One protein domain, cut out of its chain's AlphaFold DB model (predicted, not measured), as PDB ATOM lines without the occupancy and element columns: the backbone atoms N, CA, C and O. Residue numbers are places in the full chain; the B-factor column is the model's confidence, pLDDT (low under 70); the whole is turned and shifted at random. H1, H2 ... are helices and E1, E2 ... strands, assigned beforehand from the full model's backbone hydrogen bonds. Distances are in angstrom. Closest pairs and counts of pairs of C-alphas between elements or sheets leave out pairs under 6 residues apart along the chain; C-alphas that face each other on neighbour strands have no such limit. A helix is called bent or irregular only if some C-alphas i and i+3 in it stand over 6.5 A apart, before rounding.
ATOM      1  N   ALA A  24      54.445 -11.836  37.666       38.09
ATOM      2  CA  ALA A  24      53.376 -11.949  36.692       38.09
ATOM      3  C   ALA A  24      52.193 -12.594  37.417       38.09
ATOM      4  O   ALA A  24      52.310 -13.724  37.899       38.09
ATOM      5  N   CYS A  25      51.093 -11.853  37.576       42.50
ATOM      6  CA  CYS A  25      49.863 -12.445  38.069       42.50
ATOM      7  C   CYS A  25      49.533 -13.534  37.055       42.50
ATOM      8  O   CYS A  25      49.259 -13.226  35.892       42.50
ATOM      9  N   SER A  26      49.673 -14.801  37.458       45.34
ATOM     10  CA  SER A  26      49.277 -15.931  36.627       45.34
ATOM     11  C   SER A  26      47.849 -15.643  36.225       45.34
ATOM     12  O   SER A  26      47.004 -15.438  37.082       45.34
ATOM     13  N   ALA A  27      47.608 -15.448  34.944       51.53
ATOM     14  CA  ALA A  27      46.307 -15.008  34.514       51.53
ATOM     15  C   ALA A  27      45.320 -16.166  34.550       51.53
ATOM     16  O   ALA A  27      45.737 -17.314  34.327       51.53
ATOM     17  N   PRO A  28      44.021 -15.892  34.742       58.00
ATOM     18  CA  PRO A  28      43.046 -16.911  34.460       58.00
ATOM     19  C   PRO A  28      43.193 -17.348  33.009       58.00
ATOM     20  O   PRO A  28      43.387 -16.554  32.090       58.00
ATOM     21  N   SER A  29      43.250 -18.649  32.821       64.38
ATOM     22  CA  SER A  29      43.464 -19.222  31.506       64.38
ATOM     23  C   SER A  29      42.799 -20.572  31.473       64.38
ATOM     24  O   SER A  29      42.880 -21.356  32.418       64.38
ATOM     25  N   ILE A  30      42.106 -20.813  30.375       73.62
ATOM     26  CA  ILE A  30      41.586 -22.123  30.054       73.62
ATOM     27  C   ILE A  30      42.608 -22.810  29.161       73.62
ATOM     28  O   ILE A  30      42.983 -22.294  28.109       73.62
ATOM     29  N   TYR A  31      43.093 -23.954  29.622       76.81
ATOM     30  CA  TYR A  31      43.939 -24.828  28.829       76.81
ATOM     31  C   TYR A  31      43.126 -26.038  28.439       76.81
ATOM     32  O   TYR A  31      42.517 -26.684  29.285       76.81
ATOM     33  N   GLY A  32      43.128 -26.319  27.148       81.25
ATOM     34  CA  GLY A  32      42.498 -27.482  26.568       81.25
ATOM     35  C   GLY A  32      43.543 -28.321  25.856       81.25
ATOM     36  O   GLY A  32      44.342 -27.771  25.098       81.25
ATOM     37  N   ASN A  33      43.535 -29.630  26.071       87.75
ATOM     38  CA  ASN A  33      44.287 -30.569  25.253       87.75
ATOM     39  C   ASN A  33      43.393 -31.735  24.825       87.75
ATOM     40  O   ASN A  33      42.507 -32.162  25.566       87.75
ATOM     41  N   PHE A  34      43.650 -32.257  23.631       86.06
ATOM     42  CA  PHE A  34      43.031 -33.477  23.136       86.06
ATOM     43  C   PHE A  34      44.108 -34.549  23.000       86.06
ATOM     44  O   PHE A  34      45.037 -34.416  22.205       86.06
ATOM     45  N   THR A  35      43.972 -35.626  23.768       87.75
ATOM     46  CA  THR A  35      44.889 -36.765  23.726       87.75
ATOM     47  C   THR A  35      44.214 -37.912  22.972       87.75
ATOM     48  O   THR A  35      43.298 -38.532  23.525       87.75
ATOM     49  N   PRO A  36      44.611 -38.218  21.723       82.56
ATOM     50  CA  PRO A  36      43.969 -39.267  20.939       82.56
ATOM     51  C   PRO A  36      44.247 -40.656  21.528       82.56
ATOM     52  O   PRO A  36      45.361 -40.951  21.958       82.56
ATOM     53  N   THR A  37      43.250 -41.543  21.502       78.31
ATOM     54  CA  THR A  37      43.419 -42.967  21.861       78.31
ATOM     55  C   THR A  37      44.086 -43.772  20.743       78.31
ATOM     56  O   THR A  37      44.646 -44.834  21.003       78.31
ATOM     57  N   ASN A  38      44.049 -43.270  19.504       65.81
ATOM     58  CA  ASN A  38      44.688 -43.871  18.337       65.81
ATOM     59  C   ASN A  38      45.385 -42.781  17.503       65.81
ATOM     60  O   ASN A  38      44.752 -41.815  17.083       65.81
ATOM     61  N   THR A  39      46.688 -42.931  17.261       55.03
ATOM     62  CA  THR A  39      47.558 -41.922  16.630       55.03
ATOM     63  C   THR A  39      47.356 -41.760  15.119       55.03
ATOM     64  O   THR A  39      47.947 -40.865  14.523       55.03
ATOM     65  N   MET A  40      46.538 -42.603  14.480       48.91
ATOM     66  CA  MET A  40      46.521 -42.731  13.016       48.91
ATOM     67  C   MET A  40      45.525 -41.839  12.256       48.91
ATOM     68  O   MET A  40      45.547 -41.861  11.028       48.91
ATOM     69  N   PHE A  41      44.664 -41.046  12.907       53.28
ATOM     70  CA  PHE A  41      43.604 -40.329  12.178       53.28
ATOM     71  C   PHE A  41      43.335 -38.906  12.677       53.28
ATOM     72  O   PHE A  41      42.706 -38.713  13.714       53.28
ATOM     73  N   GLN A  42      43.684 -37.910  11.854       56.31
ATOM     74  CA  GLN A  42      42.972 -36.629  11.841       56.31
ATOM     75  C   GLN A  42      41.557 -36.894  11.311       56.31
ATOM     76  O   GLN A  42      41.358 -37.216  10.140       56.31
ATOM     77  N   LYS A  43      40.568 -36.861  12.201       71.94
ATOM     78  CA  LYS A  43      39.155 -37.044  11.852       71.94
ATOM     79  C   LYS A  43      38.604 -35.721  11.310       71.94
ATOM     80  O   LYS A  43      39.044 -34.655  11.720       71.94
ATOM     81  N   THR A  44      37.668 -35.794  10.364       83.38
ATOM     82  CA  THR A  44      37.065 -34.608   9.738       83.38
ATOM     83  C   THR A  44      36.411 -33.722  10.801       83.38
ATOM     84  O   THR A  44      35.527 -34.224  11.499       83.38
ATOM     85  N   PRO A  45      36.808 -32.442  10.922       86.62
ATOM     86  CA  PRO A  45      36.187 -31.530  11.866       86.62
ATOM     87  C   PRO A  45      34.688 -31.384  11.609       86.62
ATOM     88  O   PRO A  45      34.228 -31.444  10.465       86.62
ATOM     89  N   ILE A  46      33.937 -31.169  12.680       89.88
ATOM     90  CA  ILE A  46      32.495 -30.920  12.650       89.88
ATOM     91  C   ILE A  46      32.182 -29.578  13.313       89.88
ATOM     92  O   ILE A  46      33.079 -28.899  13.810       89.88
ATOM     93  N   LEU A  47      30.913 -29.181  13.316       91.31
ATOM     94  CA  LEU A  47      30.491 -27.972  14.018       91.31
ATOM     95  C   LEU A  47      30.364 -28.240  15.535       91.31
ATOM     96  O   LEU A  47      29.847 -29.297  15.909       91.31
ATOM     97  N   PRO A  48      30.777 -27.314  16.422       91.12
ATOM     98  CA  PRO A  48      30.658 -27.478  17.879       91.12
ATOM     99  C   PRO A  48      29.234 -27.783  18.369       91.12
ATOM    100  O   PRO A  48      29.043 -28.508  19.348       91.12
ATOM    101  N   GLU A  49      28.219 -27.262  17.679       90.50
ATOM    102  CA  GLU A  49      26.799 -27.457  17.992       90.50
ATOM    103  C   GLU A  49      26.326 -28.890  17.714       90.50
ATOM    104  O   GLU A  49      25.296 -29.316  18.233       90.50
ATOM    105  N   GLN A  50      27.071 -29.645  16.903       89.25
ATOM    106  CA  GLN A  50      26.773 -31.042  16.583       89.25
ATOM    107  C   GLN A  50      27.294 -32.013  17.648       89.25
ATOM    108  O   GLN A  50      26.932 -33.189  17.619       89.25
ATOM    109  N   VAL A  51      28.116 -31.539  18.589       91.81
ATOM    110  CA  VAL A  51      28.638 -32.349  19.692       91.81
ATOM    111  C   VAL A  51      27.548 -32.540  20.748       91.81
ATOM    112  O   VAL A  51      26.971 -31.577  21.250       91.81
ATOM    113  N   ILE A  52      27.271 -33.774  21.148       92.31
ATOM    114  CA  ILE A  52      26.334 -34.092  22.232       92.31
ATOM    115  C   ILE A  52      27.132 -34.356  23.506       92.31
ATOM    116  O   ILE A  52      28.019 -35.202  23.500       92.31
ATOM    117  N   ILE A  53      26.812 -33.662  24.600       91.25
ATOM    118  CA  ILE A  53      27.475 -33.858  25.896       91.25
ATOM    119  C   ILE A  53      26.567 -34.669  26.821       91.25
ATOM    120  O   ILE A  53      25.425 -34.285  27.064       91.25
ATOM    121  N   TYR A  54      27.106 -35.759  27.360       88.62
ATOM    122  CA  TYR A  54      26.528 -36.532  28.452       88.62
ATOM    123  C   TYR A  54      27.257 -36.191  29.750       88.62
ATOM    124  O   TYR A  54      28.439 -36.499  29.906       88.62
ATOM    125  N   THR A  55      26.542 -35.569  30.681       84.19
ATOM    126  CA  THR A  55      27.052 -35.259  32.018       84.19
ATOM    127  C   THR A  55      26.594 -36.340  32.982       84.19
ATOM    128  O   THR A  55      25.421 -36.715  32.969       84.19
ATOM    129  N   GLU A  56      27.525 -36.891  33.764       78.12
ATOM    130  CA  GLU A  56      27.250 -37.884  34.820       78.12
ATOM    131  C   GLU A  56      26.544 -39.167  34.336       78.12
ATOM    132  O   GLU A  56      26.046 -39.971  35.122       78.12
ATOM    133  N   SER A  57      26.537 -39.404  33.026       81.12
ATOM    134  CA  SER A  57      25.913 -40.556  32.386       81.12
ATOM    135  C   SER A  57      26.782 -41.053  31.239       81.12
ATOM    136  O   SER A  57      27.536 -40.294  30.628       81.12
ATOM    137  N   LEU A  58      26.706 -42.357  30.963       86.81
ATOM    138  CA  LEU A  58      27.408 -42.955  29.833       86.81
ATOM    139  C   LEU A  58      26.465 -43.063  28.634       86.81
ATOM    140  O   LEU A  58      25.319 -43.487  28.803       86.81
ATOM    141  N   PRO A  59      26.935 -42.725  27.423       87.31
ATOM    142  CA  PRO A  59      26.169 -42.954  26.216       87.31
ATOM    143  C   PRO A  59      26.044 -44.461  25.962       87.31
ATOM    144  O   PRO A  59      26.871 -45.275  26.387       87.31
ATOM    145  N   LEU A  60      24.989 -44.839  25.249       88.50
ATOM    146  CA  LEU A  60      24.634 -46.229  24.988       88.50
ATOM    147  C   LEU A  60      25.810 -47.028  24.393       88.50
ATOM    148  O   LEU A  60      26.365 -46.667  23.364       88.50
ATOM    149  N   GLY A  61      26.179 -48.160  24.987       87.44
ATOM    150  CA  GLY A  61      27.263 -48.988  24.449       87.44
ATOM    151  C   GLY A  61      28.672 -48.593  24.874       87.44
ATOM    152  O   GLY A  61      29.619 -49.267  24.465       87.44
ATOM    153  N   ILE A  62      28.822 -47.559  25.703       89.12
ATOM    154  CA  ILE A  62      30.036 -47.313  26.478       89.12
ATOM    155  C   ILE A  62      29.842 -47.891  27.880       89.12
ATOM    156  O   ILE A  62      28.859 -47.592  28.556       89.12
ATOM    157  N   ARG A  63      30.807 -48.689  28.341       88.12
ATOM    158  CA  ARG A  63      30.821 -49.243  29.703       88.12
ATOM    159  C   ARG A  63      32.160 -49.005  30.388       88.12
ATOM    160  O   ARG A  63      33.182 -48.823  29.728       88.12
ATOM    161  N   LYS A  64      32.152 -49.041  31.722       83.25
ATOM    162  CA  LYS A  64      33.382 -49.088  32.524       83.25
ATOM    163  C   LYS A  64      34.024 -50.469  32.374       83.25
ATOM    164  O   LYS A  64      33.364 -51.482  32.611       83.25
ATOM    165  N   GLY A  65      35.287 -50.493  31.972       76.88
ATOM    166  CA  GLY A  65      36.123 -51.686  31.918       76.88
ATOM    167  C   GLY A  65      36.824 -51.975  33.245       76.88
ATOM    168  O   GLY A  65      36.721 -51.225  34.215       76.88
ATOM    169  N   TYR A  66      37.566 -53.083  33.279       66.50
ATOM    170  CA  TYR A  66      38.181 -53.625  34.500       66.50
ATOM    171  C   TYR A  66      39.278 -52.748  35.124       66.50
ATOM    172  O   TYR A  66      39.517 -52.836  36.323       66.50
ATOM    173  N   SER A  67      39.935 -51.898  34.339       62.19
ATOM    174  CA  SER A  67      41.059 -51.053  34.770       62.19
ATOM    175  C   SER A  67      40.672 -49.585  34.986       62.19
ATOM    176  O   SER A  67      41.534 -48.713  34.983       62.19
ATOM    177  N   GLY A  68      39.375 -49.285  35.129       63.41
ATOM    178  CA  GLY A  68      38.881 -47.907  35.257       63.41
ATOM    179  C   GLY A  68      38.824 -47.130  33.935       63.41
ATOM    180  O   GLY A  68      38.360 -45.993  33.914       63.41
ATOM    181  N   PHE A  69      39.232 -47.748  32.824       74.19
ATOM    182  CA  PHE A  69      39.077 -47.206  31.472       74.19
ATOM    183  C   PHE A  69      37.694 -47.520  30.895       74.19
ATOM    184  O   PHE A  69      37.038 -48.474  31.312       74.19
ATOM    185  N   PHE A  70      37.262 -46.742  29.903       84.38
ATOM    186  CA  PHE A  70      36.019 -46.993  29.171       84.38
ATOM    187  C   PHE A  70      36.271 -47.859  27.951       84.38
ATOM    188  O   PHE A  70      37.297 -47.741  27.283       84.38
ATOM    189  N   GLU A  71      35.298 -48.704  27.643       87.38
ATOM    190  CA  GLU A  71      35.334 -49.574  26.479       87.38
ATOM    191  C   GLU A  71      33.998 -49.558  25.737       87.38
ATOM    192  O   GLU A  71      32.929 -49.371  26.327       87.38
ATOM    193  N   VAL A  72      34.073 -49.779  24.424       88.38
ATOM    194  CA  VAL A  72      32.900 -49.946  23.566       88.38
ATOM    195  C   VAL A  72      32.431 -51.398  23.652       88.38
ATOM    196  O   VAL A  72      33.181 -52.331  23.347       88.38
ATOM    197  N   GLU A  73      31.176 -51.601  24.041       91.19
ATOM    198  CA  GLU A  73      30.527 -52.911  24.028       91.19
ATOM    199  C   GLU A  73      30.589 -53.554  22.634       91.19
ATOM    200  O   GLU A  73      30.399 -52.890  21.615       91.19
ATOM    201  N   ASN A  74      30.774 -54.879  22.575       89.38
ATOM    202  CA  ASN A  74      30.980 -55.608  21.316       89.38
ATOM    203  C   ASN A  74      29.921 -55.309  20.235       89.38
ATOM    204  O   ASN A  74      30.277 -55.132  19.073       89.38
ATOM    205  N   LYS A  75      28.639 -55.184  20.609       91.56
ATOM    206  CA  LYS A  75      27.535 -54.869  19.677       91.56
ATOM    207  C   LYS A  75      27.583 -53.452  19.081       91.56
ATOM    208  O   LYS A  75      26.900 -53.192  18.092       91.56
ATOM    209  N   TYR A  76      28.362 -52.542  19.667       90.75
ATOM    210  CA  TYR A  76      28.503 -51.150  19.228       90.75
ATOM    211  C   TYR A  76      29.873 -50.835  18.616       90.75
ATOM    212  O   TYR A  76      30.054 -49.729  18.118       90.75
ATOM    213  N   LYS A  77      30.808 -51.797  18.557       88.50
ATOM    214  CA  LYS A  77      32.162 -51.594  17.999       88.50
ATOM    215  C   LYS A  77      32.186 -51.081  16.556       88.50
ATOM    216  O   LYS A  77      33.092 -50.350  16.191       88.50
ATOM    217  N   ASN A  78      31.178 -51.427  15.756       89.19
ATOM    218  CA  ASN A  78      31.049 -50.949  14.373       89.19
ATOM    219  C   ASN A  78      30.220 -49.656  14.254       89.19
ATOM    220  O   ASN A  78      29.995 -49.173  13.150       89.19
ATOM    221  N   LYS A  79      29.711 -49.128  15.372       90.50
ATOM    222  CA  LYS A  79      28.794 -47.978  15.419       90.50
ATOM    223  C   LYS A  79      29.430 -46.750  16.048       90.50
ATOM    224  O   LYS A  79      29.134 -45.643  15.611       90.50
ATOM    225  N   ILE A  80      30.272 -46.942  17.058       90.75
ATOM    226  CA  ILE A  80      30.957 -45.873  17.780       90.75
ATOM    227  C   ILE A  80      32.397 -46.267  18.090       90.75
ATOM    228  O   ILE A  80      32.729 -47.448  18.192       90.75
ATOM    229  N   GLU A  81      33.234 -45.262  18.296       89.62
ATOM    230  CA  GLU A  81      34.640 -45.411  18.652       89.62
ATOM    231  C   GLU A  81      35.016 -44.335  19.676       89.62
ATOM    232  O   GLU A  81      34.713 -43.163  19.465       89.62
ATOM    233  N   ILE A  82      35.699 -44.700  20.766       89.50
ATOM    234  CA  ILE A  82      36.309 -43.713  21.671       89.50
ATOM    235  C   ILE A  82      37.584 -43.201  21.005       89.50
ATOM    236  O   ILE A  82      38.495 -43.983  20.738       89.50
ATOM    237  N   VAL A  83      37.652 -41.897  20.752       88.94
ATOM    238  CA  VAL A  83      38.701 -41.291  19.918       88.94
ATOM    239  C   VAL A  83      39.772 -40.547  20.697       88.94
ATOM    240  O   VAL A  83      40.857 -40.313  20.169       88.94
ATOM    241  N   GLY A  84      39.491 -40.175  21.942       88.56
ATOM    242  CA  GLY A  84      40.447 -39.445  22.757       88.56
ATOM    243  C   GLY A  84      39.918 -39.065  24.129       88.56
ATOM    244  O   GLY A  84      38.718 -39.149  24.403       88.56
ATOM    245  N   LYS A  85      40.847 -38.630  24.974       90.38
ATOM    246  CA  LYS A  85      40.577 -37.918  26.222       90.38
ATOM    247  C   LYS A  85      40.673 -36.418  25.952       90.38
ATOM    248  O   LYS A  85      41.576 -35.973  25.244       90.38
ATOM    249  N   ILE A  86      39.748 -35.657  26.514       90.31
ATOM    250  CA  ILE A  86      39.793 -34.199  26.534       90.31
ATOM    251  C   ILE A  86      40.212 -33.781  27.940       90.31
ATOM    252  O   ILE A  86      39.580 -34.168  28.920       90.31
ATOM    253  N   ASP A  87      41.258 -32.975  28.040       89.12
ATOM    254  CA  ASP A  87      41.698 -32.377  29.294       89.12
ATOM    255  C   ASP A  87      41.422 -30.875  29.218       89.12
ATOM    256  O   ASP A  87      41.987 -30.187  28.368       89.12
ATOM    257  N   VAL A  88      40.530 -30.367  30.073       86.75
ATOM    258  CA  VAL A  88      40.238 -28.930  30.178       86.75
ATOM    259  C   VAL A  88      40.486 -28.470  31.605       86.75
ATOM    260  O   VAL A  88      39.798 -28.890  32.536       86.75
ATOM    261  N   ASP A  89      41.460 -27.583  31.757       81.25
ATOM    262  CA  ASP A  89      41.868 -26.998  33.025       81.25
ATOM    263  C   ASP A  89      41.512 -25.509  33.048       81.25
ATOM    264  O   ASP A  89      41.924 -24.739  32.176       81.25
ATOM    265  N   LEU A  90      40.735 -25.115  34.056       76.88
ATOM    266  CA  LEU A  90      40.417 -23.724  34.351       76.88
ATOM    267  C   LEU A  90      41.397 -23.240  35.409       76.88
ATOM    268  O   LEU A  90      41.217 -23.493  36.602       76.88
ATOM    269  N   ARG A  91      42.429 -22.519  34.979       72.12
ATOM    270  CA  ARG A  91      43.389 -21.936  35.910       72.12
ATOM    271  C   ARG A  91      42.857 -20.617  36.419       72.12
ATOM    272  O   ARG A  91      42.436 -19.769  35.637       72.12
ATOM    273  N   TYR A  92      42.910 -20.454  37.732       68.38
ATOM    274  CA  TYR A  92      42.678 -19.177  38.384       68.38
ATOM    275  C   TYR A  92      43.975 -18.387  38.433       68.38
ATOM    276  O   TYR A  92      45.060 -18.946  38.606       68.38
ATOM    277  N   GLY A  93      43.840 -17.074  38.324       62.56
ATOM    278  CA  GLY A  93      44.893 -16.163  38.706       62.56
ATOM    279  C   GLY A  93      44.829 -15.742  40.158       62.56
ATOM    280  O   GLY A  93      43.938 -16.156  40.894       62.56
ATOM    281  N   ALA A  94      45.765 -14.888  40.557       60.72
ATOM    282  CA  ALA A  94      45.729 -14.201  41.839       60.72
ATOM    283  C   ALA A  94      45.981 -12.709  41.621       60.72
ATOM    284  O   ALA A  94      46.858 -12.344  40.842       60.72
ATOM    285  N   ILE A  95      45.227 -11.863  42.319       58.09
ATOM    286  CA  ILE A  95      45.432 -10.412  42.375       58.09
ATOM    287  C   ILE A  95      45.633  -9.983  43.827       58.09
ATOM    288  O   ILE A  95      45.029 -10.547  44.736       58.09
ATOM    289  N   ASN A  96      46.443  -8.954  44.060       51.50
ATOM    290  CA  ASN A  96      46.566  -8.336  45.381       51.50
ATOM    291  C   ASN A  96      45.679  -7.090  45.439       51.50
ATOM    292  O   ASN A  96      45.852  -6.189  44.617       51.50
ATOM    293  N   ARG A  97      44.758  -7.004  46.410       50.47
ATOM    294  CA  ARG A  97      44.060  -5.739  46.715       50.47
ATOM    295  C   ARG A  97      44.759  -5.014  47.873       50.47
ATOM    296  O   ARG A  97      45.270  -5.694  48.770       50.47
ATOM    297  N   PRO A  98      44.767  -3.665  47.906       46.72
ATOM    298  CA  PRO A  98      45.353  -2.909  49.012       46.72
ATOM    299  C   PRO A  98      44.827  -3.379  50.368       46.72
ATOM    300  O   PRO A  98      43.622  -3.535  50.545       46.72
ATOM    301  N   GLY A  99      45.729  -3.589  51.328       47.22
ATOM    302  CA  GLY A  99      45.356  -3.984  52.690       47.22
ATOM    303  C   GLY A  99      44.810  -5.411  52.830       47.22
ATOM    304  O   GLY A  99      44.322  -5.757  53.902       47.22
ATOM    305  N   SER A 100      44.901  -6.245  51.791       49.19
ATOM    306  CA  SER A 100      44.467  -7.646  51.817       49.19
ATOM    307  C   SER A 100      45.531  -8.580  51.235       49.19
ATOM    308  O   SER A 100      46.457  -8.133  50.559       49.19
ATOM    309  N   GLY A 101      45.405  -9.879  51.514       51.31
ATOM    310  CA  GLY A 101      46.233 -10.909  50.886       51.31
ATOM    311  C   GLY A 101      45.882 -11.143  49.407       51.31
ATOM    312  O   GLY A 101      44.954 -10.520  48.889       51.31
ATOM    313  N   PRO A 102      46.603 -12.048  48.722       57.22
ATOM    314  CA  PRO A 102      46.266 -12.453  47.361       57.22
ATOM    315  C   PRO A 102      44.862 -13.069  47.312       57.22
ATOM    316  O   PRO A 102      44.525 -13.933  48.121       57.22
ATOM    317  N   ILE A 103      44.053 -12.633  46.349       57.03
ATOM    318  CA  ILE A 103      42.681 -13.095  46.114       57.03
ATOM    319  C   ILE A 103      42.639 -13.791  44.750       57.03
ATOM    320  O   ILE A 103      43.161 -13.229  43.780       57.03
ATOM    321  N   PRO A 104      42.035 -14.989  44.641       64.56
ATOM    322  CA  PRO A 104      41.908 -15.674  43.366       64.56
ATOM    323  C   PRO A 104      41.059 -14.856  42.385       64.56
ATOM    324  O   PRO A 104      40.116 -14.162  42.776       64.56
ATOM    325  N   TYR A 105      41.399 -14.933  41.102       69.19
ATOM    326  CA  TYR A 105      40.804 -14.102  40.065       69.19
ATOM    327  C   TYR A 105      40.552 -14.875  38.771       69.19
ATOM    328  O   TYR A 105      41.432 -15.590  38.291       69.19
ATOM    329  N   PHE A 106      39.353 -14.724  38.207       73.75
ATOM    330  CA  PHE A 106      38.947 -15.326  36.942       73.75
ATOM    331  C   PHE A 106      38.144 -14.337  36.106       73.75
ATOM    332  O   PHE A 106      37.051 -13.932  36.503       73.75
ATOM    333  N   LEU A 107      38.699 -13.969  34.951       69.81
ATOM    334  CA  LEU A 107      38.067 -13.107  33.966       69.81
ATOM    335  C   LEU A 107      37.413 -13.910  32.869       69.81
ATOM    336  O   LEU A 107      37.761 -15.058  32.593       69.81
ATOM    337  N   ARG A 108      36.493 -13.232  32.201       70.44
ATOM    338  CA  ARG A 108      35.907 -13.724  30.974       70.44
ATOM    339  C   ARG A 108      36.964 -13.742  29.865       70.44
ATOM    340  O   ARG A 108      37.686 -12.750  29.739       70.44
ATOM    341  N   PRO A 109      37.063 -14.802  29.043       70.50
ATOM    342  CA  PRO A 109      37.992 -14.836  27.915       70.50
ATOM    343  C   PRO A 109      37.822 -13.649  26.960       70.50
ATOM    344  O   PRO A 109      38.799 -13.171  26.399       70.50
ATOM    345  N   GLU A 110      36.605 -13.123  26.813       69.31
ATOM    346  CA  GLU A 110      36.321 -11.968  25.952       69.31
ATOM    347  C   GLU A 110      36.894 -10.654  26.510       69.31
ATOM    348  O   GLU A 110      37.087  -9.689  25.773       69.31
ATOM    349  N   GLU A 111      37.174 -10.600  27.813       66.25
ATOM    350  CA  GLU A 111      37.779  -9.446  28.484       66.25
ATOM    351  C   GLU A 111      39.311  -9.540  28.537       66.25
ATOM    352  O   GLU A 111      39.968  -8.591  28.978       66.25
ATOM    353  N   GLU A 112      39.894 -10.651  28.072       61.72
ATOM    354  CA  GLU A 112      41.339 -10.883  28.131       61.72
ATOM    355  C   GLU A 112      42.139  -9.963  27.216       61.72
ATOM    356  O   GLU A 112      43.173  -9.449  27.638       61.72
ATOM    357  N   ASP A 113      41.649  -9.658  26.014       56.19
ATOM    358  CA  ASP A 113      42.360  -8.788  25.064       56.19
ATOM    359  C   ASP A 113      42.306  -7.287  25.424       56.19
ATOM    360  O   ASP A 113      42.876  -6.454  24.717       56.19
ATOM    361  N   GLY A 114      41.686  -6.930  26.554       64.31
ATOM    362  CA  GLY A 114      41.609  -5.561  27.064       64.31
ATOM    363  C   GLY A 114      41.994  -5.464  28.536       64.31
ATOM    364  O   GLY A 114      43.173  -5.470  28.901       64.31
ATOM    365  N   LEU A 115      40.977  -5.344  29.389       60.62
ATOM    366  CA  LEU A 115      41.141  -5.173  30.829       60.62
ATOM    367  C   LEU A 115      41.917  -6.338  31.460       60.62
ATOM    368  O   LEU A 115      42.754  -6.101  32.324       60.62
ATOM    369  N   GLY A 116      41.730  -7.570  30.983       60.66
ATOM    370  CA  GLY A 116      42.466  -8.736  31.467       60.66
ATOM    371  C   GLY A 116      43.965  -8.638  31.240       60.66
ATOM    372  O   GLY A 116      44.725  -8.689  32.206       60.66
ATOM    373  N   ARG A 117      44.419  -8.375  30.010       61.81
ATOM    374  CA  ARG A 117      45.843  -8.155  29.709       61.81
ATOM    375  C   ARG A 117      46.450  -7.013  30.515       61.81
ATOM    376  O   ARG A 117      47.584  -7.125  30.977       61.81
ATOM    377  N   TYR A 118      45.695  -5.936  30.702       62.22
ATOM    378  CA  TYR A 118      46.106  -4.815  31.536       62.22
ATOM    379  C   TYR A 118      46.277  -5.231  33.007       62.22
ATOM    380  O   TYR A 118      47.327  -4.996  33.604       62.22
ATOM    381  N   CYS A 119      45.311  -5.959  33.563       60.72
ATOM    382  CA  CYS A 119      45.371  -6.473  34.930       60.72
ATOM    383  C   CYS A 119      46.465  -7.521  35.156       60.72
ATOM    384  O   CYS A 119      46.961  -7.649  36.272       60.72
ATOM    385  N   ARG A 120      46.910  -8.217  34.100       56.84
ATOM    386  CA  ARG A 120      48.100  -9.089  34.130       56.84
ATOM    387  C   ARG A 120      49.415  -8.301  34.225       56.84
ATOM    388  O   ARG A 120      50.372  -8.796  34.816       56.84
ATOM    389  N   GLY A 121      49.480  -7.117  33.609       51.19
ATOM    390  CA  GLY A 121      50.707  -6.323  33.443       51.19
ATOM    391  C   GLY A 121      50.994  -5.311  34.556       51.19
ATOM    392  O   GLY A 121      52.130  -4.858  34.680       51.19
ATOM    393  N   PHE A 122      49.996  -4.975  35.376       51.56
ATOM    394  CA  PHE A 122      50.124  -3.996  36.457       51.56
ATOM    395  C   PHE A 122      49.751  -4.626  37.805       51.56
ATOM    396  O   PHE A 122      48.614  -4.477  38.259       51.56
ATOM    397  N   PRO A 123      50.683  -5.318  38.486       48.44
ATOM    398  CA  PRO A 123      50.453  -5.709  39.867       48.44
ATOM    399  C   PRO A 123      50.269  -4.444  40.703       48.44
ATOM    400  O   PRO A 123      50.922  -3.416  40.502       48.44
ATOM    401  N   LEU A 124      49.320  -4.510  41.624       47.62
ATOM    402  CA  LEU A 124      48.878  -3.358  42.382       47.62
ATOM    403  C   LEU A 124      50.014  -2.873  43.298       47.62
ATOM    404  O   LEU A 124      50.304  -3.476  44.329       47.62
ATOM    405  N   VAL A 125      50.691  -1.794  42.892       41.88
ATOM    406  CA  VAL A 125      51.747  -1.157  43.687       41.88
ATOM    407  C   VAL A 125      51.088  -0.449  44.865       41.88
ATOM    408  O   VAL A 125      50.495   0.618  44.709       41.88
ATOM    409  N   VAL A 126      51.182  -1.047  46.050       43.88
ATOM    410  CA  VAL A 126      50.868  -0.359  47.303       43.88
ATOM    411  C   VAL A 126      52.070   0.516  47.639       43.88
ATOM    412  O   VAL A 126      53.098   0.018  48.095       43.88
ATOM    413  N   LEU A 127      51.968   1.819  47.382       42.53
ATOM    414  CA  LEU A 127      52.947   2.770  47.902       42.53
ATOM    415  C   LEU A 127      52.725   2.882  49.418       42.53
ATOM    416  O   LEU A 127      51.615   3.228  49.828       42.53
ATOM    417  N   PRO A 128      53.732   2.602  50.266       41.88
ATOM    418  CA  PRO A 128      53.608   2.755  51.708       41.88
ATOM    419  C   PRO A 128      53.652   4.250  52.052       41.88
ATOM    420  O   PRO A 128      54.679   4.783  52.465       41.88
ATOM    421  N   LEU A 129      52.545   4.957  51.824       43.56
ATOM    422  CA  LEU A 129      52.362   6.330  52.278       43.56
ATOM    423  C   LEU A 129      51.558   6.316  53.587       43.56
ATOM    424  O   LEU A 129      50.493   5.706  53.641       43.56
ATOM    425  N   PRO A 130      52.027   6.996  54.647       40.19
ATOM    426  CA  PRO A 130      51.529   6.807  56.013       40.19
ATOM    427  C   PRO A 130      50.107   7.327  56.296       40.19
ATOM    428  O   PRO A 130      49.678   7.268  57.443       40.19
ATOM    429  N   VAL A 131      49.364   7.844  55.309       39.78
ATOM    430  CA  VAL A 131      48.028   8.448  55.542       39.78
ATOM    431  C   VAL A 131      47.034   8.229  54.391       39.78
ATOM    432  O   VAL A 131      45.828   8.259  54.612       39.78
ATOM    433  N   PHE A 132      47.495   7.943  53.171       39.34
ATOM    434  CA  PHE A 132      46.619   7.714  52.024       39.34
ATOM    435  C   PHE A 132      47.044   6.434  51.312       39.34
ATOM    436  O   PHE A 132      48.109   6.392  50.697       39.34
ATOM    437  N   ASN A 133      46.194   5.405  51.357       40.12
ATOM    438  CA  ASN A 133      46.251   4.312  50.390       40.12
ATOM    439  C   ASN A 133      45.850   4.903  49.036       40.12
ATOM    440  O   ASN A 133      44.687   4.830  48.642       40.12
ATOM    441  N   ILE A 134      46.784   5.561  48.348       42.62
ATOM    442  CA  ILE A 134      46.579   5.945  46.958       42.62
ATOM    443  C   ILE A 134      46.495   4.621  46.206       42.62
ATOM    444  O   ILE A 134      47.510   3.966  45.963       42.62
ATOM    445  N   LEU A 135      45.264   4.198  45.907       45.41
ATOM    446  CA  LEU A 135      44.998   3.238  44.848       45.41
ATOM    447  C   LEU A 135      45.808   3.733  43.664       45.41
ATOM    448  O   LEU A 135      45.571   4.848  43.201       45.41
ATOM    449  N   ASN A 136      46.813   2.963  43.243       46.22
ATOM    450  CA  ASN A 136      47.522   3.270  42.015       46.22
ATOM    451  C   ASN A 136      46.430   3.503  40.956       46.22
ATOM    452  O   ASN A 136      45.685   2.558  40.681       46.22
ATOM    453  N   PRO A 137      46.267   4.725  40.413       46.75
ATOM    454  CA  PRO A 137      45.163   5.026  39.504       46.75
ATOM    455  C   PRO A 137      45.218   4.133  38.262       46.75
ATOM    456  O   PRO A 137      44.205   3.901  37.614       46.75
ATOM    457  N   LEU A 138      46.391   3.556  37.987       45.59
ATOM    458  CA  LEU A 138      46.577   2.546  36.967       45.59
ATOM    459  C   LEU A 138      45.944   1.202  37.364       45.59
ATOM    460  O   LEU A 138      45.325   0.578  36.529       45.59
ATOM    461  N   ALA A 139      45.982   0.735  38.605       48.84
ATOM    462  CA  ALA A 139      45.415  -0.576  38.954       48.84
ATOM    463  C   ALA A 139      43.894  -0.563  39.236       48.84
ATOM    464  O   ALA A 139      43.289  -1.626  39.373       48.84
ATOM    465  N   TRP A 140      43.274   0.622  39.309       50.06
ATOM    466  CA  TRP A 140      41.840   0.805  39.587       50.06
ATOM    467  C   TRP A 140      40.904  -0.030  38.691       50.06
ATOM    468  O   TRP A 140      40.018  -0.691  39.234       50.06
ATOM    469  N   PRO A 141      41.109  -0.109  37.360       56.69
ATOM    470  CA  PRO A 141      40.220  -0.865  36.477       56.69
ATOM    471  C   PRO A 141      40.119  -2.357  36.842       56.69
ATOM    472  O   PRO A 141      39.111  -2.999  36.570       56.69
ATOM    473  N   CYS A 142      41.147  -2.911  37.490       58.50
ATOM    474  CA  CYS A 142      41.212  -4.320  37.876       58.50
ATOM    475  C   CYS A 142      40.429  -4.643  39.146       58.50
ATOM    476  O   CYS A 142      40.013  -5.784  39.337       58.50
ATOM    477  N   ALA A 143      40.231  -3.653  40.020       55.75
ATOM    478  CA  ALA A 143      39.439  -3.817  41.234       55.75
ATOM    479  C   ALA A 143      37.933  -3.912  40.929       55.75
ATOM    480  O   ALA A 143      37.230  -4.641  41.629       55.75
ATOM    481  N   ASP A 144      37.481  -3.239  39.864       58.09
ATOM    482  CA  ASP A 144      36.077  -3.171  39.430       58.09
ATOM    483  C   ASP A 144      35.679  -4.280  38.436       58.09
ATOM    484  O   ASP A 144      34.512  -4.414  38.064       58.09
ATOM    485  N   ALA A 145      36.636  -5.097  37.993       65.94
ATOM    486  CA  ALA A 145      36.373  -6.187  37.068       65.94
ATOM    487  C   ALA A 145      35.541  -7.303  37.724       65.94
ATOM    488  O   ALA A 145      35.822  -7.728  38.851       65.94
ATOM    489  N   LYS A 146      34.556  -7.837  36.989       71.69
ATOM    490  CA  LYS A 146      33.791  -9.005  37.447       71.69
ATOM    491  C   LYS A 146      34.728 -10.197  37.629       71.69
ATOM    492  O   LYS A 146      35.410 -10.609  36.697       71.69
ATOM    493  N   ASN A 147      34.740 -10.742  38.839       72.75
ATOM    494  CA  ASN A 147      35.557 -11.888  39.201       72.75
ATOM    495  C   ASN A 147      34.673 -13.128  39.312       72.75
ATOM    496  O   ASN A 147      33.788 -13.154  40.158       72.75
ATOM    497  N   PHE A 148      34.957 -14.149  38.509       77.62
ATOM    498  CA  PHE A 148      34.266 -15.437  38.558       77.62
ATOM    499  C   PHE A 148      35.122 -16.532  39.204       77.62
ATOM    500  O   PHE A 148      35.027 -17.697  38.819       77.62
ATOM    501  N   ALA A 149      36.022 -16.181  40.127       75.06
ATOM    502  CA  ALA A 149      36.836 -17.146  40.872       75.06
ATOM    503  C   ALA A 149      36.210 -17.595  42.202       75.06
ATOM    504  O   ALA A 149      36.747 -18.488  42.847       75.06
ATOM    505  N   ASP A 150      35.113 -16.972  42.628       73.19
ATOM    506  CA  ASP A 150      34.390 -17.300  43.857       73.19
ATOM    507  C   ASP A 150      33.424 -18.487  43.674       73.19
ATOM    508  O   ASP A 150      33.158 -18.947  42.561       73.19
ATOM    509  N   ASP A 151      32.871 -18.988  44.777       79.12
ATOM    510  CA  ASP A 151      31.959 -20.145  44.792       79.12
ATOM    511  C   ASP A 151      30.475 -19.756  44.701       79.12
ATOM    512  O   ASP A 151      29.587 -20.533  45.059       79.12
ATOM    513  N   SER A 152      30.174 -18.546  44.225       82.38
ATOM    514  CA  SER A 152      28.790 -18.156  43.970       82.38
ATOM    515  C   SER A 152      28.180 -18.998  42.832       82.38
ATOM    516  O   SER A 152      28.889 -19.409  41.905       82.38
ATOM    517  N   PRO A 153      26.855 -19.252  42.851       85.25
ATOM    518  CA  PRO A 153      26.188 -20.013  41.793       85.25
ATOM    519  C   PRO A 153      26.402 -19.434  40.387       85.25
ATOM    520  O   PRO A 153      26.551 -20.195  39.434       85.25
ATOM    521  N   GLU A 154      26.457 -18.101  40.257       86.75
ATOM    522  CA  GLU A 154      26.736 -17.411  38.988       86.75
ATOM    523  C   GLU A 154      28.129 -17.772  38.460       86.75
ATOM    524  O   GLU A 154      28.275 -18.165  37.302       86.75
ATOM    525  N   SER A 155      29.141 -17.716  39.324       82.88
ATOM    526  CA  SER A 155      30.521 -18.018  38.954       82.88
ATOM    527  C   SER A 155      30.745 -19.488  38.645       82.88
ATOM    528  O   SER A 155      31.423 -19.808  37.666       82.88
ATOM    529  N   ILE A 156      30.119 -20.396  39.393       84.75
ATOM    530  CA  ILE A 156      30.143 -21.831  39.080       84.75
ATOM    531  C   ILE A 156      29.494 -22.093  37.716       84.75
ATOM    532  O   ILE A 156      30.084 -22.780  36.877       84.75
ATOM    533  N   ALA A 157      28.310 -21.525  37.464       87.38
ATOM    534  CA  ALA A 157      27.607 -21.688  36.194       87.38
ATOM    535  C   ALA A 157      28.425 -21.142  35.016       87.38
ATOM    536  O   ALA A 157      28.538 -21.805  33.984       87.38
ATOM    537  N   TYR A 158      29.049 -19.975  35.183       86.69
ATOM    538  CA  TYR A 158      29.903 -19.375  34.163       86.69
ATOM    539  C   TYR A 158      31.122 -20.248  33.837       86.69
ATOM    540  O   TYR A 158      31.379 -20.551  32.670       86.69
ATOM    541  N   ARG A 159      31.840 -20.725  34.862       85.38
ATOM    542  CA  ARG A 159      32.992 -21.625  34.689       85.38
ATOM    543  C   ARG A 159      32.606 -22.939  34.014       85.38
ATOM    544  O   ARG A 159      33.337 -23.419  33.150       85.38
ATOM    545  N   ASN A 160      31.456 -23.510  34.371       86.88
ATOM    546  CA  ASN A 160      30.950 -24.728  33.738       86.88
ATOM    547  C   ASN A 160      30.598 -24.494  32.264       86.88
ATOM    548  O   ASN A 160      31.008 -25.286  31.418       86.88
ATOM    549  N   LYS A 161      29.937 -23.375  31.940       89.44
ATOM    550  CA  LYS A 161      29.622 -22.987  30.557       89.44
ATOM    551  C   LYS A 161      30.881 -22.862  29.699       89.44
ATOM    552  O   LYS A 161      30.946 -23.448  28.624       89.44
ATOM    553  N   LEU A 162      31.906 -22.167  30.198       88.44
ATOM    554  CA  LEU A 162      33.189 -22.051  29.499       88.44
ATOM    555  C   LEU A 162      33.865 -23.408  29.292       88.44
ATOM    556  O   LEU A 162      34.397 -23.676  28.215       88.44
ATOM    557  N   ARG A 163      33.843 -24.278  30.310       87.88
ATOM    558  CA  ARG A 163      34.380 -25.637  30.188       87.88
ATOM    559  C   ARG A 163      33.667 -26.395  29.070       87.88
ATOM    560  O   ARG A 163      34.333 -26.988  28.229       87.88
ATOM    561  N   GLU A 164      32.338 -26.355  29.039       91.50
ATOM    562  CA  GLU A 164      31.545 -27.015  27.999       91.50
ATOM    563  C   GLU A 164      31.844 -26.477  26.597       91.50
ATOM    564  O   GLU A 164      32.019 -27.270  25.675       91.50
ATOM    565  N   GLU A 165      31.949 -25.160  26.422       91.19
ATOM    566  CA  GLU A 165      32.290 -24.539  25.132       91.19
ATOM    567  C   GLU A 165      33.647 -25.028  24.610       91.19
ATOM    568  O   GLU A 165      33.770 -25.418  23.445       91.19
ATOM    569  N   TRP A 166      34.653 -25.099  25.482       91.31
ATOM    570  CA  TRP A 166      35.972 -25.619  25.126       91.31
ATOM    571  C   TRP A 166      35.973 -27.112  24.834       91.31
ATOM    572  O   TRP A 166      36.622 -27.549  23.886       91.31
ATOM    573  N   ILE A 167      35.220 -27.893  25.606       93.19
ATOM    574  CA  ILE A 167      35.030 -29.319  25.341       93.19
ATOM    575  C   ILE A 167      34.417 -29.522  23.954       93.19
ATOM    576  O   ILE A 167      34.926 -30.336  23.184       93.19
ATOM    577  N   ARG A 168      33.361 -28.769  23.611       94.62
ATOM    578  CA  ARG A 168      32.714 -28.835  22.289       94.62
ATOM    579  C   ARG A 168      33.692 -28.481  21.188       94.62
ATOM    580  O   ARG A 168      33.776 -29.226  20.222       94.62
ATOM    581  N   LYS A 169      34.460 -27.403  21.361       92.88
ATOM    582  CA  LYS A 169      35.477 -26.972  20.399       92.88
ATOM    583  C   LYS A 169      36.530 -28.060  20.152       92.88
ATOM    584  O   LYS A 169      36.756 -28.443  19.008       92.88
ATOM    585  N   LEU A 170      37.133 -28.601  21.212       92.62
ATOM    586  CA  LEU A 170      38.167 -29.637  21.095       92.62
ATOM    587  C   LEU A 170      37.615 -30.928  20.486       92.62
ATOM    588  O   LEU A 170      38.258 -31.537  19.632       92.62
ATOM    589  N   ALA A 171      36.417 -31.346  20.896       92.44
ATOM    590  CA  ALA A 171      35.739 -32.498  20.313       92.44
ATOM    591  C   ALA A 171      35.441 -32.275  18.824       92.44
ATOM    592  O   ALA A 171      35.710 -33.153  18.002       92.44
ATOM    593  N   SER A 172      34.947 -31.088  18.464       92.44
ATOM    594  CA  SER A 172      34.564 -30.755  17.095       92.44
ATOM    595  C   SER A 172      35.762 -30.667  16.157       92.44
ATOM    596  O   SER A 172      35.697 -31.187  15.046       92.44
ATOM    597  N   GLU A 173      36.882 -30.099  16.616       91.56
ATOM    598  CA  GLU A 173      38.153 -30.055  15.875       91.56
ATOM    599  C   GLU A 173      38.696 -31.463  15.580       91.56
ATOM    600  O   GLU A 173      39.359 -31.675  14.568       91.56
ATOM    601  N   ASN A 174      38.357 -32.439  16.428       89.56
ATOM    602  CA  ASN A 174      38.746 -33.843  16.298       89.56
ATOM    603  C   ASN A 174      37.618 -34.740  15.752       89.56
ATOM    604  O   ASN A 174      37.714 -35.968  15.831       89.56
ATOM    605  N   GLY A 175      36.549 -34.158  15.199       88.06
ATOM    606  CA  GLY A 175      35.462 -34.899  14.554       88.06
ATOM    607  C   GLY A 175      34.731 -35.882  15.472       88.06
ATOM    608  O   GLY A 175      34.381 -36.976  15.028       88.06
ATOM    609  N   ALA A 176      34.575 -35.535  16.752       90.62
ATOM    610  CA  ALA A 176      33.837 -36.322  17.731       90.62
ATOM    611  C   ALA A 176      32.431 -35.751  17.935       90.62
ATOM    612  O   ALA A 176      32.272 -34.623  18.393       90.62
ATOM    613  N   GLU A 177      31.406 -36.540  17.624       92.12
ATOM    614  CA  GLU A 177      30.000 -36.143  17.738       92.12
ATOM    615  C   GLU A 177      29.444 -36.291  19.158       92.12
ATOM    616  O   GLU A 177      28.398 -35.727  19.469       92.12
ATOM    617  N   ILE A 178      30.098 -37.062  20.029       91.81
ATOM    618  CA  ILE A 178      29.624 -37.312  21.393       91.81
ATOM    619  C   ILE A 178      30.772 -37.122  22.376       91.81
ATOM    620  O   ILE A 178      31.893 -37.566  22.148       91.81
ATOM    621  N   VAL A 179      30.474 -36.502  23.509       92.94
ATOM    622  CA  VAL A 179      31.358 -36.398  24.662       92.94
ATOM    623  C   VAL A 179      30.625 -36.921  25.883       92.94
ATOM    624  O   VAL A 179      29.443 -36.641  26.069       92.94
ATOM    625  N   PHE A 180      31.326 -37.651  26.739       91.44
ATOM    626  CA  PHE A 180      30.828 -37.987  28.065       91.44
ATOM    627  C   PHE A 180      31.812 -37.531  29.134       91.44
ATOM    628  O   PHE A 180      33.030 -37.642  28.964       91.44
ATOM    629  N   MET A 181      31.268 -36.981  30.216       89.25
ATOM    630  CA  MET A 181      32.024 -36.412  31.324       89.25
ATOM    631  C   MET A 181      31.522 -36.971  32.651       89.25
ATOM    632  O   MET A 181      30.317 -37.082  32.887       89.25
ATOM    633  N   PHE A 182      32.452 -37.311  33.534       82.25
ATOM    634  CA  PHE A 182      32.127 -37.724  34.892       82.25
ATOM    635  C   PHE A 182      33.127 -37.135  35.882       82.25
ATOM    636  O   PHE A 182      34.328 -37.047  35.606       82.25
ATOM    637  N   GLU A 183      32.602 -36.725  37.031       78.31
ATOM    638  CA  GLU A 183      33.396 -36.243  38.148       78.31
ATOM    639  C   GLU A 183      34.170 -37.417  38.761       78.31
ATOM    640  O   GLU A 183      33.586 -38.436  39.145       78.31
ATOM    641  N   ALA A 184      35.486 -37.273  38.872       70.25
ATOM    642  CA  ALA A 184      36.324 -38.118  39.703       70.25
ATOM    643  C   ALA A 184      37.041 -37.261  40.743       70.25
ATOM    644  O   ALA A 184      37.561 -36.181  40.474       70.25
ATOM    645  N   ARG A 185      37.087 -37.757  41.973       67.25
ATOM    646  CA  ARG A 185      37.856 -37.114  43.035       67.25
ATOM    647  C   ARG A 185      39.239 -37.739  43.050       67.25
ATOM    648  O   ARG A 185      39.373 -38.891  43.457       67.25
ATOM    649  N   GLU A 186      40.247 -36.989  42.621       57.94
ATOM    650  CA  GLU A 186      41.638 -37.439  42.627       57.94
ATOM    651  C   GLU A 186      42.474 -36.592  43.589       57.94
ATOM    652  O   GLU A 186      42.886 -35.478  43.281       57.94
ATOM    653  N   GLY A 187      42.769 -37.146  44.766       67.00
ATOM    654  CA  GLY A 187      43.765 -36.596  45.686       67.00
ATOM    655  C   GLY A 187      43.468 -35.184  46.207       67.00
ATOM    656  O   GLY A 187      42.324 -34.823  46.489       67.00
ATOM    657  N   TYR A 188      44.536 -34.398  46.375       59.16
ATOM    658  CA  TYR A 188      44.501 -33.056  46.956       59.16
ATOM    659  C   TYR A 188      45.399 -32.095  46.165       59.16
ATOM    660  O   TYR A 188      46.510 -32.461  45.781       59.16
ATOM    661  N   SER A 189      44.950 -30.858  45.948       59.00
ATOM    662  CA  SER A 189      45.800 -29.752  45.503       59.00
ATOM    663  C   SER A 189      46.389 -29.022  46.710       59.00
ATOM    664  O   SER A 189      45.711 -28.802  47.715       59.00
ATOM    665  N   VAL A 190      47.667 -28.649  46.611       51.44
ATOM    666  CA  VAL A 190      48.386 -27.908  47.655       51.44
ATOM    667  C   VAL A 190      48.717 -26.522  47.117       51.44
ATOM    668  O   VAL A 190      49.532 -26.388  46.205       51.44
ATOM    669  N   HIS A 191      48.112 -25.486  47.690       50.16
ATOM    670  CA  HIS A 191      48.473 -24.101  47.402       50.16
ATOM    671  C   HIS A 191      49.265 -23.543  48.577       50.16
ATOM    672  O   HIS A 191      48.770 -23.481  49.700       50.16
ATOM    673  N   THR A 192      50.507 -23.136  48.315       40.56
ATOM    674  CA  THR A 192      51.354 -22.479  49.313       40.56
ATOM    675  C   THR A 192      51.469 -21.007  48.961       40.56
ATOM    676  O   THR A 192      51.935 -20.657  47.881       40.56
ATOM    677  N   SER A 193      51.052 -20.146  49.881       43.88
ATOM    678  CA  SER A 193      51.308 -18.712  49.817       43.88
ATOM    679  C   SER A 193      52.287 -18.342  50.923       43.88
ATOM    680  O   SER A 193      52.088 -18.681  52.090       43.88
ATOM    681  N   THR A 194      53.368 -17.662  50.555       40.78
ATOM    682  CA  THR A 194      54.376 -17.193  51.507       40.78
ATOM    683  C   THR A 194      54.441 -15.680  51.422       40.78
ATOM    684  O   THR A 194      54.672 -15.118  50.355       40.78
ATOM    685  N   SER A 195      54.242 -15.016  52.555       43.44
ATOM    686  CA  SER A 195      54.461 -13.580  52.697       43.44
ATOM    687  C   SER A 195      55.620 -13.346  53.657       43.44
ATOM    688  O   SER A 195      55.704 -13.965  54.718       43.44
ATOM    689  N   THR A 196      56.545 -12.474  53.270       40.12
ATOM    690  CA  THR A 196      57.719 -12.125  54.072       40.12
ATOM    691  C   THR A 196      57.635 -10.646  54.418       40.12
ATOM    692  O   THR A 196      57.661  -9.790  53.536       40.12
ATOM    693  N   ASN A 197      57.508 -10.337  55.704       39.69
ATOM    694  CA  ASN A 197      57.550  -8.976  56.214       39.69
ATOM    695  C   ASN A 197      58.974  -8.677  56.700       39.69
ATOM    696  O   ASN A 197      59.387  -9.129  57.772       39.69
ATOM    697  N   TYR A 198      59.728  -7.931  55.890       38.72
ATOM    698  CA  TYR A 198      61.133  -7.610  56.153       38.72
ATOM    699  C   TYR A 198      61.320  -6.681  57.362       38.72
ATOM    700  O   TYR A 198      62.291  -6.850  58.099       38.72
ATOM    701  N   ASP A 199      60.365  -5.787  57.635       42.62
ATOM    702  CA  ASP A 199      60.445  -4.836  58.755       42.62
ATOM    703  C   ASP A 199      60.248  -5.521  60.111       42.62
ATOM    704  O   ASP A 199      60.905  -5.184  61.096       42.62
ATOM    705  N   LYS A 200      59.367  -6.525  60.167       45.19
ATOM    706  CA  LYS A 200      59.117  -7.315  61.383       45.19
ATOM    707  C   LYS A 200      59.955  -8.594  61.464       45.19
ATOM    708  O   LYS A 200      59.852  -9.306  62.458       45.19
ATOM    709  N   LYS A 201      60.772  -8.890  60.443       51.69
ATOM    710  CA  LYS A 201      61.477 -10.177  60.261       51.69
ATOM    711  C   LYS A 201      60.554 -11.391  60.426       51.69
ATOM    712  O   LYS A 201      60.973 -12.432  60.928       51.69
ATOM    713  N   THR A 202      59.293 -11.263  60.032       42.34
ATOM    714  CA  THR A 202      58.303 -12.334  60.158       42.34
ATOM    715  C   THR A 202      57.938 -12.867  58.784       42.34
ATOM    716  O   THR A 202      57.603 -12.114  57.872       42.34
ATOM    717  N   SER A 203      57.987 -14.185  58.627       38.22
ATOM    718  CA  SER A 203      57.445 -14.881  57.464       38.22
ATOM    719  C   SER A 203      56.156 -15.583  57.860       38.22
ATOM    720  O   SER A 203      56.139 -16.324  58.843       38.22
ATOM    721  N   TYR A 204      55.095 -15.379  57.089       39.50
ATOM    722  CA  TYR A 204      53.859 -16.132  57.221       39.50
ATOM    723  C   TYR A 204      53.688 -17.019  55.995       39.50
ATOM    724  O   TYR A 204      53.639 -16.527  54.866       39.50
ATOM    725  N   GLN A 205      53.613 -18.324  56.228       48.06
ATOM    726  CA  GLN A 205      53.310 -19.316  55.210       48.06
ATOM    727  C   GLN A 205      51.916 -19.862  55.492       48.06
ATOM    728  O   GLN A 205      51.652 -20.371  56.579       48.06
ATOM    729  N   SER A 206      51.025 -19.744  54.515       38.44
ATOM    730  CA  SER A 206      49.720 -20.390  54.540       38.44
ATOM    731  C   SER A 206      49.692 -21.461  53.463       38.44
ATOM    732  O   SER A 206      49.952 -21.182  52.291       38.44
ATOM    733  N   THR A 207      49.382 -22.682  53.884       44.53
ATOM    734  CA  THR A 207      49.197 -23.826  52.998       44.53
ATOM    735  C   THR A 207      47.734 -24.234  53.065       44.53
ATOM    736  O   THR A 207      47.250 -24.588  54.139       44.53
ATOM    737  N   SER A 208      47.030 -24.193  51.938       47.66
ATOM    738  CA  SER A 208      45.711 -24.809  51.812       47.66
ATOM    739  C   SER A 208      45.833 -26.132  51.061       47.66
ATOM    740  O   SER A 208      46.529 -26.231  50.048       47.66
ATOM    741  N   ILE A 209      45.184 -27.161  51.606       54.34
ATOM    742  CA  ILE A 209      45.082 -28.494  51.014       54.34
ATOM    743  C   ILE A 209      43.609 -28.700  50.691       54.34
ATOM    744  O   ILE A 209      42.798 -28.861  51.601       54.34
ATOM    745  N   ASN A 210      43.264 -28.673  49.407       53.59
ATOM    746  CA  ASN A 210      41.884 -28.820  48.956       53.59
ATOM    747  C   ASN A 210      41.735 -30.136  48.190       53.59
ATOM    748  O   ASN A 210      42.622 -30.472  47.406       53.59
ATOM    749  N   PRO A 211      40.651 -30.908  48.383       55.16
ATOM    750  CA  PRO A 211      40.383 -32.064  47.536       55.16
ATOM    751  C   PRO A 211      40.287 -31.606  46.078       55.16
ATOM    752  O   PRO A 211      39.599 -30.628  45.775       55.16
ATOM    753  N   ARG A 212      40.997 -32.289  45.179       65.69
ATOM    754  CA  ARG A 212      40.972 -31.946  43.757       65.69
ATOM    755  C   ARG A 212      39.865 -32.747  43.078       65.69
ATOM    756  O   ARG A 212      39.879 -33.976  43.045       65.69
ATOM    757  N   ILE A 213      38.885 -32.016  42.566       68.31
ATOM    758  CA  ILE A 213      37.831 -32.565  41.719       68.31
ATOM    759  C   ILE A 213      38.348 -32.512  40.281       68.31
ATOM    760  O   ILE A 213      38.570 -31.427  39.743       68.31
ATOM    761  N   GLU A 214      38.580 -33.673  39.676       74.94
ATOM    762  CA  GLU A 214      38.987 -33.813  38.280       74.94
ATOM    763  C   GLU A 214      37.816 -34.352  37.453       74.94
ATOM    764  O   GLU A 214      37.108 -35.272  37.851       74.94
ATOM    765  N   TRP A 215      37.583 -33.768  36.284       81.12
ATOM    766  CA  TRP A 215      36.598 -34.291  35.346       81.12
ATOM    767  C   TRP A 215      37.312 -35.150  34.320       81.12
ATOM    768  O   TRP A 215      38.194 -34.673  33.608       81.12
ATOM    769  N   HIS A 216      36.903 -36.406  34.199       85.94
ATOM    770  CA  HIS A 216      37.365 -37.252  33.111       85.94
ATOM    771  C   HIS A 216      36.408 -37.079  31.940       85.94
ATOM    772  O   HIS A 216      35.228 -37.426  32.026       85.94
ATOM    773  N   ILE A 217      36.928 -36.527  30.851       90.44
ATOM    774  CA  ILE A 217      36.142 -36.177  29.675       90.44
ATOM    775  C   ILE A 217      36.674 -36.994  28.505       90.44
ATOM    776  O   ILE A 217      37.871 -36.983  28.210       90.44
ATOM    777  N   PHE A 218      35.785 -37.710  27.828       90.81
ATOM    778  CA  PHE A 218      36.144 -38.564  26.703       90.81
ATOM    779  C   PHE A 218      35.302 -38.235  25.485       90.81
ATOM    780  O   PHE A 218      34.098 -37.997  25.581       90.81
ATOM    781  N   ALA A 219      35.957 -38.264  24.333       91.44
ATOM    782  CA  ALA A 219      35.363 -37.993  23.042       91.44
ATOM    783  C   ALA A 219      35.082 -39.300  22.297       91.44
ATOM    784  O   ALA A 219      35.904 -40.222  22.272       91.44
ATOM    785  N   VAL A 220      33.921 -39.363  21.658       91.19
ATOM    786  CA  VAL A 220      33.416 -40.508  20.908       91.19
ATOM    787  C   VAL A 220      33.042 -40.049  19.509       91.19
ATOM    788  O   VAL A 220      32.312 -39.073  19.333       91.19
ATOM    789  N   LYS A 221      33.524 -40.792  18.515       90.75
ATOM    790  CA  LYS A 221      33.093 -40.652  17.129       90.75
ATOM    791  C   LYS A 221      31.982 -41.641  16.822       90.75
ATOM    792  O   LYS A 221      32.075 -42.821  17.167       90.75
ATOM    793  N   VAL A 222      30.969 -41.167  16.116       90.19
ATOM    794  CA  VAL A 222      29.878 -41.979  15.588       90.19
ATOM    795  C   VAL A 222      30.238 -42.443  14.178       90.19
ATOM    796  O   VAL A 222      30.406 -41.653  13.254       90.19
ATOM    797  N   LEU A 223      30.354 -43.756  14.004       88.44
ATOM    798  CA  LEU A 223      30.605 -44.406  12.716       88.44
ATOM    799  C   LEU A 223      29.290 -44.687  11.969       88.44
ATOM    800  O   LEU A 223      29.232 -44.571  10.747       88.44
ATOM    801  N   ASP A 224      28.225 -45.012  12.707       89.12
ATOM    802  CA  ASP A 224      26.877 -45.239  12.176       89.12
ATOM    803  C   ASP A 224      25.924 -44.138  12.653       89.12
ATOM    804  O   ASP A 224      25.531 -44.104  13.819       89.12
ATOM    805  N   LYS A 225      25.485 -43.259  11.742       84.06
ATOM    806  CA  LYS A 225      24.572 -42.144  12.061       84.06
ATOM    807  C   LYS A 225      23.237 -42.590  12.670       84.06
ATOM    808  O   LYS A 225      22.576 -41.780  13.319       84.06
ATOM    809  N   ASN A 226      22.820 -43.846  12.493       85.44
ATOM    810  CA  ASN A 226      21.607 -44.360  13.132       85.44
ATOM    811  C   ASN A 226      21.764 -44.528  14.645       85.44
ATOM    812  O   ASN A 226      20.760 -44.520  15.353       85.44
ATOM    813  N   TYR A 227      22.996 -44.607  15.153       86.50
ATOM    814  CA  TYR A 227      23.271 -44.638  16.585       86.50
ATOM    815  C   TYR A 227      22.699 -43.407  17.307       86.50
ATOM    816  O   TYR A 227      22.057 -43.556  18.338       86.50
ATOM    817  N   LEU A 228      22.810 -42.210  16.720       78.94
ATOM    818  CA  LEU A 228      22.267 -40.969  17.300       78.94
ATOM    819  C   LEU A 228      20.731 -40.950  17.399       78.94
ATOM    820  O   LEU A 228      20.164 -40.120  18.107       78.94
ATOM    821  N   LYS A 229      20.048 -41.846  16.678       76.75
ATOM    822  CA  LYS A 229      18.587 -41.997  16.713       76.75
ATOM    823  C   LYS A 229      18.127 -43.028  17.747       76.75
ATOM    824  O   LYS A 229      16.938 -43.084  18.044       76.75
ATOM    825  N   MET A 230      19.044 -43.841  18.273       64.44
ATOM    826  CA  MET A 230      18.784 -44.810  19.335       64.44
ATOM    827  C   MET A 230      18.820 -44.068  20.679       64.44
ATOM    828  O   MET A 230      19.864 -44.011  21.322       64.44
TER     829      MET A 230
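AT A GLANCE: This is residues 24 to 230 of the 231 residues of an uncharacterized protein of Leptospira koniambonensis (UniProt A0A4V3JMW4). A twisted five-stranded sheet curls round one helix, H3, and from this core a long hairpin arm, E8 and E9, reaches toward one end of a rod-like whole. Toward that same end E5 runs on into E6 of the small hairpin E6 and E7, and H1, H2 and the long link between them, residues 122 to 139, also lie toward this end, while the small hairpin E3 and E4 lies toward the other end. The printed part has 207 residues, with named elements in the order E1 E2 E3 E4 E5 E6 E7 H1 H2 H3 E8 E9, and its class is mixed, helices and strands. The large sheet has the order E1, E5, E9, E8, E2 and is mixed. The whole is loose, with a radius of gyration of the C-alphas of 22.2 A and spans of 75 by 35 by 33 A.

IN THESE COORDINATES: E1, residues 29 to 36, begins at C-alpha 29 (43.464, -19.222, 31.506) and is 22.7 A long. E2 is residues 52 to 55, E3 residues 62 to 64 and E4 residues 70 to 72. E5, residues 80 to 91, is 32.5 A long. E6 is residues 93 to 96 and E7 residues 102 to 105. H1 is residues 109 to 121 and only just irregular, with C-alphas 110 and 113 6.9 A apart; H2 is residues 140 to 143. H3, residues 153 to 173, is 30.3 A long. E8, residues 178 to 197, is 52.9 A long and bends by 63 degrees at residue 184. E9, residues 202 to 222, is 60.6 A long and ends at C-alpha 222 (29.878, -41.979, 15.588).

HOW THE PARTS SIT: E1 and E5 are antiparallel, with N 31 and O 89 2.9 A apart, within hydrogen-bond range. E5 and E9 are antiparallel, with N 81 and O 221 at 2.9 A. E8 and E9 form an antiparallel hairpin, with N 193 and O 206 at 2.8 A. E2 is an edge strand parallel to E8, with N 179 and O 52 at 2.8 A. H3 is on one face of this sheet, two layers in all; its closest C-alphas to E5 are Arg 163 and Val 88, 6.7 A apart. The hairpin E3 and E4 has N 63 and O 71 at 3.0 A; the hairpin E6 and E7 has N 95 and O 103 at 2.9 A. H1 touches H2 with residues 115 to 119 alone, the C-alphas of Cys 119 and Cys 142 being closest at 5.5 A. H1 and H3 are apart. Every O i to N i+4 pair is within range in H3, 5 of 9 in H1, and H2 is too short for one.

THE WHOLE: The C-alphas farthest apart are those of Lys 75 and Val 131, 75.6 A. The printed part has no cut. The links E1 to E2 and H1 to H2 are long, and residues 197 to 202 stand free. The mean pLDDT of the printed part is 70.6, with 95 residues under 70, among them residues 110 to 145 and 185 to 213.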